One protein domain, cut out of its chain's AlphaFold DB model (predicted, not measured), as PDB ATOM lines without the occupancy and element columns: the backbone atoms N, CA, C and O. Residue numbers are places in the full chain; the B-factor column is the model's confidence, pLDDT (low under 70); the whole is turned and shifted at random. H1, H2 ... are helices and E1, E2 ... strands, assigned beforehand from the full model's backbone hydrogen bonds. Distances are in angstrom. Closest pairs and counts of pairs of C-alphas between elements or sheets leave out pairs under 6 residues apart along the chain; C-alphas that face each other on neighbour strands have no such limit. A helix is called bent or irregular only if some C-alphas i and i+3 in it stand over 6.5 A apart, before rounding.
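What this domain is: This is residues 267 to 309 of the 328 residues of an uncharacterized protein of Fomitopsis pinicola (strain FP-58527) (UniProt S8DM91). A small antiparallel hairpin, E1 and E2, runs beside one longer helix, H2, whose residues 292 to 300 pass nearest to it, mainly on the E1 side; the short helix H1 sits at one end, where the chain turns from the hairpin toward H2. Contacts between these parts are few, the first residues, 267 to 270, lead into the hairpin at the H1 end, and the last residues, 304 to 309, turn back at the far end of H2 on the side away from the hairpin. The printed part has 43 residues, with two named strands and two named helices in the order E1, E2, H1, H2; the sheet has the order E1 - E2, antiparallel, and the class is mixed, helices and strands. It is only just compact, close to loose, with a radius of gyration of the C-alphas of 10.8 A, and its outline is flat, spanning 34 by 21 by 11 A.

How they stand to each other: The strand E1, residues 271 to 274, and the strand E2, residues 277 to 279, form a hairpin joined by a tight link of 2 residues. They are antiparallel neighbours, with 167 degrees between their N-to-C directions. The C-alphas of Val 272 and Val 278 face each other at 4.7 A, and those of Leu 271 and Val 279 at 5.0 A. Across the pair, N 279 and O 271 are within hydrogen-bond range at 2.9 A, as are N 277 and O 274, also at 2.9 A. A tight link of 1 residue leads from E2 to the helix H1, residues 281 to 284. H1 and E1 have 2 pairs of C-alphas within 8 A, the closest being those of Leu 271 and Asn 284, 6.3 A apart. A tight link of 4 residues joins H1 to the helix H2, residues 289 to 303. H1 and H2 are close but not clearly touching; their closest C-alphas are those of Asn 284 and Arg 292, 7.8 A apart. E1 and H2 have 2 pairs of C-alphas within 8 A, the closest being those of Leu 273 and Arg 296, 6.3 A apart. E2 and H2 are only just apart, with their closest C-alphas at 8.2 A. In H2 every O i to N i+4 pair is within hydrogen-bond range; H1 is too short for such a pair, and its 1 pair of O i and N i+3 is within range.

Where its parts are: E1 begins at the C-alpha of Leu 271, at (163.629, 248.244, 215.153), and runs 9.3 A to the C-alpha of Glu 274. E2 goes from Tyr 277 to Val 279, 6.9 A from first to last C-alpha. H1 goes from Trp 281 to Asn 284, 5.0 A from first to last C-alpha. H2 is the longest helix, with 15 residues; it begins at the C-alpha of Asp 289, at (173.939, 245.965, 211.715), and runs 21.7 A to the C-alpha of Lys 303, at (168.357, 262.300, 224.841). Neither helix is bent or irregular.

The domain as a whole: The two C-alphas farthest apart are those of Gly 267 and Arg 306, at 34.1 A. The first and last printed C-alphas, those of Gly 267 and Leu 309, are 31.3 A apart. The printed part has no cut, and the three links between named elements are tight. The mean pLDDT of the printed part of this predicted model is 92.3, and no printed residue is under 70.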
ATOM      1  N   GLY A 267     160.700 239.430 206.970       78.69
ATOM      2  CA  GLY A 267     160.313 239.121 208.352       78.69
ATOM      3  C   GLY A 267     160.987 239.993 209.407       78.69
ATOM      4  O   GLY A 267     160.730 239.820 210.598       78.69
ATOM      5  N   ILE A 268     161.838 240.937 208.994       84.38
ATOM      6  CA  ILE A 268     162.453 241.890 209.915       84.38
ATOM      7  C   ILE A 268     161.356 242.750 210.553       84.38
ATOM      8  O   ILE A 268     160.624 243.473 209.878       84.38
ATOM      9  N   ARG A 269     161.247 242.649 211.878       90.44
ATOM     10  CA  ARG A 269     160.345 243.475 212.683       90.44
ATOM     11  C   ARG A 269     160.844 244.927 212.728       90.44
ATOM     12  O   ARG A 269     162.033 245.169 212.492       90.44
ATOM     13  N   PRO A 270     159.970 245.899 213.039       93.06
ATOM     14  CA  PRO A 270     160.400 247.261 213.347       93.06
ATOM     15  C   PRO A 270     161.539 247.258 214.375       93.06
ATOM     16  O   PRO A 270     161.517 246.460 215.317       93.06
ATOM     17  N   LEU A 271     162.544 248.115 214.182       92.94
ATOM     18  CA  LEU A 271     163.629 248.244 215.153       92.94
ATOM     19  C   LEU A 271     163.110 249.099 216.304       92.94
ATOM     20  O   LEU A 271     163.029 250.319 216.188       92.94
ATOM     21  N   VAL A 272     162.736 248.446 217.397       94.81
ATOM     22  CA  VAL A 272     162.391 249.137 218.641       94.81
ATOM     23  C   VAL A 272     163.696 249.576 219.290       94.81
ATOM     24  O   VAL A 272     164.553 248.738 219.582       94.81
ATOM     25  N   LEU A 273     163.868 250.887 219.439       92.31
ATOM     26  CA  LEU A 273     165.052 251.480 220.051       92.31
ATOM     27  C   LEU A 273     164.773 251.707 221.536       92.31
ATOM     28  O   LEU A 273     165.442 251.134 222.387       92.31
ATOM     29  N   GLU A 274     163.720 252.471 221.823       89.19
ATOM     30  CA  GLU A 274     163.279 252.860 223.162       89.19
ATOM     31  C   GLU A 274     161.765 253.141 223.163       89.19
ATOM     32  O   GLU A 274     161.172 253.255 222.084       89.19
ATOM     33  N   PRO A 275     161.096 253.246 224.329       87.75
ATOM     34  CA  PRO A 275     159.679 253.599 224.376       87.75
ATOM     35  C   PRO A 275     159.449 254.961 223.704       87.75
ATOM     36  O   PRO A 275     159.959 255.981 224.160       87.75
ATOM     37  N   GLY A 276     158.705 254.955 222.595       90.31
ATOM     38  CA  GLY A 276     158.420 256.144 221.782       90.31
ATOM     39  C   GLY A 276     159.295 256.304 220.536       90.31
ATOM     40  O   GLY A 276     158.929 257.072 219.656       90.31
ATOM     41  N   TYR A 277     160.384 255.540 220.396       94.19
ATOM     42  CA  TYR A 277     161.258 255.609 219.223       94.19
ATOM     43  C   TYR A 277     161.368 254.253 218.528       94.19
ATOM     44  O   TYR A 277     161.947 253.291 219.048       94.19
ATOM     45  N   VAL A 278     160.818 254.178 217.317       96.38
ATOM     46  CA  VAL A 278     160.787 252.957 216.510       96.38
ATOM     47  C   VAL A 278     161.183 253.285 215.080       96.38
ATOM     48  O   VAL A 278     160.605 254.172 214.463       96.38
ATOM     49  N   VAL A 279     162.120 252.518 214.521       94.81
ATOM     50  CA  VAL A 279     162.388 252.565 213.079       94.81
ATOM     51  C   VAL A 279     161.382 251.660 212.367       94.81
ATOM     52  O   VAL A 279     161.351 250.450 212.650       94.81
ATOM     53  N   PRO A 280     160.581 252.188 211.422       94.50
ATOM     54  CA  PRO A 280     159.649 251.389 210.644       94.50
ATOM     55  C   PRO A 280     160.331 250.203 209.961       94.50
ATOM     56  O   PRO A 280     161.465 250.289 209.479       94.50
ATOM     57  N   TRP A 281     159.606 249.088 209.864       92.38
ATOM     58  CA  TRP A 281     160.130 247.849 209.280       92.38
ATOM     59  C   TRP A 281     160.666 248.052 207.856       92.38
ATOM     60  O   TRP A 281     161.700 247.483 207.521       92.38
ATOM     61  N   LYS A 282     160.014 248.916 207.059       90.56
ATOM     62  CA  LYS A 282     160.411 249.239 205.679       90.56
ATOM     63  C   LYS A 282     161.826 249.801 205.585       90.56
ATOM     64  O   LYS A 282     162.473 249.601 204.574       90.56
ATOM     65  N   ILE A 283     162.302 250.499 206.613       90.69
ATOM     66  CA  ILE A 283     163.655 251.069 206.646       90.69
ATOM     67  C   ILE A 283     164.620 250.034 207.219       90.69
ATOM     68  O   ILE A 283     165.677 249.768 206.653       90.69
ATOM     69  N   ASN A 284     164.220 249.384 208.316       92.56
ATOM     70  CA  ASN A 284     165.050 248.410 209.022       92.56
ATOM     71  C   ASN A 284     165.469 247.209 208.147       92.56
ATOM     72  O   ASN A 284     166.510 246.591 208.388       92.56
ATOM     73  N   THR A 285     164.688 246.884 207.111       90.50
ATOM     74  CA  THR A 285     165.046 245.854 206.124       90.50
ATOM     75  C   THR A 285     166.310 246.192 205.335       90.50
ATOM     76  O   THR A 285     167.070 245.281 204.984       90.50
ATOM     77  N   PHE A 286     166.556 247.480 205.090       88.12
ATOM     78  CA  PHE A 286     167.710 247.971 204.337       88.12
ATOM     79  C   PHE A 286     168.915 248.279 205.231       88.12
ATOM     80  O   PHE A 286     170.048 248.204 204.760       88.12
ATOM     81  N   LEU A 287     168.693 248.533 206.526       90.31
ATOM     82  CA  LEU A 287     169.778 248.823 207.460       90.31
ATOM     83  C   LEU A 287     170.713 247.625 207.664       90.31
ATOM     84  O   LEU A 287     170.285 246.474 207.820       90.31
ATOM     85  N   ARG A 288     172.012 247.920 207.695       89.38
ATOM     86  CA  ARG A 288     173.070 247.005 208.139       89.38
ATOM     87  C   ARG A 288     173.227 247.071 209.656       89.38
ATOM     88  O   ARG A 288     172.806 248.037 210.287       89.38
ATOM     89  N   ASP A 289     173.851 246.060 210.251       91.00
ATOM     90  CA  ASP A 289     173.939 245.965 211.715       91.00
ATOM     91  C   ASP A 289     174.699 247.141 212.347       91.00
ATOM     92  O   ASP A 289     174.260 247.660 213.373       91.00
ATOM     93  N   TYR A 290     175.754 247.639 211.694       91.12
ATOM     94  CA  TYR A 290     176.467 248.836 212.152       91.12
ATOM     95  C   TYR A 290     175.608 250.106 212.040       91.12
ATOM     96  O   TYR A 290     175.610 250.924 212.953       91.12
ATOM     97  N   GLN A 291     174.780 250.236 210.996       92.56
ATOM     98  CA  GLN A 291     173.847 251.363 210.857       92.56
ATOM     99  C   GLN A 291     172.772 251.326 211.947       92.56
ATOM    100  O   GLN A 291     172.432 252.357 212.519       92.56
ATOM    101  N   ARG A 292     172.266 250.135 212.297       93.69
ATOM    102  CA  ARG A 292     171.331 249.967 213.424       93.69
ATOM    103  C   ARG A 292     171.971 250.375 214.750       93.69
ATOM    104  O   ARG A 292     171.301 250.993 215.574       93.69
ATOM    105  N   ALA A 293     173.247 250.040 214.958       92.62
ATOM    106  CA  ALA A 293     174.006 250.493 216.121       92.62
ATOM    107  C   ALA A 293     174.193 252.022 216.118       92.62
ATOM    108  O   ALA A 293     173.983 252.653 217.150       92.62
ATOM    109  N   GLY A 294     174.469 252.620 214.955       93.88
ATOM    110  CA  GLY A 294     174.547 254.073 214.781       93.88
ATOM    111  C   GLY A 294     173.236 254.790 215.116       93.88
ATOM    112  O   GLY A 294     173.243 255.774 215.847       93.88
ATOM    113  N   VAL A 295     172.087 254.265 214.677       94.50
ATOM    114  CA  VAL A 295     170.772 254.835 215.024       94.50
ATOM    115  C   VAL A 295     170.526 254.789 216.536       94.50
ATOM    116  O   VAL A 295     170.054 255.767 217.109       94.50
ATOM    117  N   ARG A 296     170.878 253.681 217.204       95.00
ATOM    118  CA  ARG A 296     170.787 253.583 218.673       95.00
ATOM    119  C   ARG A 296     171.655 254.636 219.360       95.00
ATOM    120  O   ARG A 296     171.172 255.318 220.257       95.00
ATOM    121  N   PHE A 297     172.887 254.802 218.888       94.44
ATOM    122  CA  PHE A 297     173.820 255.806 219.392       94.44
ATOM    123  C   PHE A 297     173.288 257.238 219.222       94.44
ATOM    124  O   PHE A 297     173.379 258.043 220.147       94.44
ATOM    125  N   PHE A 298     172.674 257.558 218.080       94.62
ATOM    126  CA  PHE A 298     172.068 258.874 217.872       94.62
ATOM    127  C   PHE A 298     170.914 259.149 218.833       94.62
ATOM    128  O   PHE A 298     170.838 260.248 219.377       94.62
ATOM    129  N   ILE A 299     170.042 258.169 219.082       94.88
ATOM    130  CA  ILE A 299     168.936 258.339 220.037       94.88
ATOM    131  C   ILE A 299     169.458 258.581 221.455       94.88
ATOM    132  O   ILE A 299     168.953 259.465 222.146       94.88
ATOM    133  N   GLU A 300     170.479 257.838 221.874       94.38
ATOM    134  CA  GLU A 300     171.123 258.018 223.175       94.38
ATOM    135  C   GLU A 300     171.680 259.444 223.325       94.38
ATOM    136  O   GLU A 300     171.384 260.136 224.297       94.38
ATOM    137  N   ARG A 301     172.402 259.939 222.315       95.56
ATOM    138  CA  ARG A 301     172.990 261.288 222.333       95.56
ATOM    139  C   ARG A 301     171.961 262.409 222.242       95.56
ATOM    140  O   ARG A 301     172.094 263.416 222.939       95.56
ATOM    141  N   TYR A 302     170.913 262.210 221.445       94.69
ATOM    142  CA  TYR A 302     169.791 263.138 221.350       94.69
ATOM    143  C   TYR A 302     169.118 263.331 222.715       94.69
ATOM    144  O   TYR A 302     168.872 264.464 223.125       94.69
ATOM    145  N   LYS A 303     168.908 262.245 223.473       93.88
ATOM    146  CA  LYS A 303     168.357 262.300 224.841       93.88
ATOM    147  C   LYS A 303     169.261 263.043 225.820       93.88
ATOM    148  O   LYS A 303     168.765 263.711 226.721       93.88
ATOM    149  N   GLU A 304     170.575 262.947 225.642       96.00
ATOM    150  CA  GLU A 304     171.550 263.691 226.445       96.00
ATOM    151  C   GLU A 304     171.618 265.188 226.089       96.00
ATOM    152  O   GLU A 304     172.335 265.936 226.758       96.00
ATOM    153  N   GLY A 305     170.920 265.638 225.038       96.12
ATOM    154  CA  GLY A 305     171.031 267.003 224.519       96.12
ATOM    155  C   GLY A 305     172.425 267.305 223.967       96.12
ATOM    156  O   GLY A 305     172.872 268.453 223.990       96.12
ATOM    157  N   ARG A 306     173.151 266.269 223.528       95.94
ATOM    158  CA  ARG A 306     174.512 266.381 223.006       95.94
ATOM    159  C   ARG A 306     174.516 266.122 221.511       95.94
ATOM    160  O   ARG A 306     173.897 265.180 221.027       95.94
ATOM    161  N   GLY A 307     175.278 266.937 220.787       93.81
ATOM    162  CA  GLY A 307     175.637 266.622 219.411       93.81
ATOM    163  C   GLY A 307     176.454 265.330 219.356       93.81
ATOM    164  O   GLY A 307     177.239 265.039 220.263       93.81
ATOM    165  N   ALA A 308     176.265 264.558 218.293       92.94
ATOM    166  CA  ALA A 308     177.005 263.337 218.033       92.94
ATOM    167  C   ALA A 308     177.555 263.386 216.611       92.94
ATOM    168  O   ALA A 308     176.805 263.651 215.674       92.94
ATOM    169  N   LEU A 309     178.848 263.120 216.460       90.69
ATOM    170  CA  LEU A 309     179.476 262.948 215.159       90.69
ATOM    171  C   LEU A 309     179.697 261.453 214.945       90.69
ATOM    172  O   LEU A 309     180.338 260.796 215.768       90.69
TER     173      LEU A 309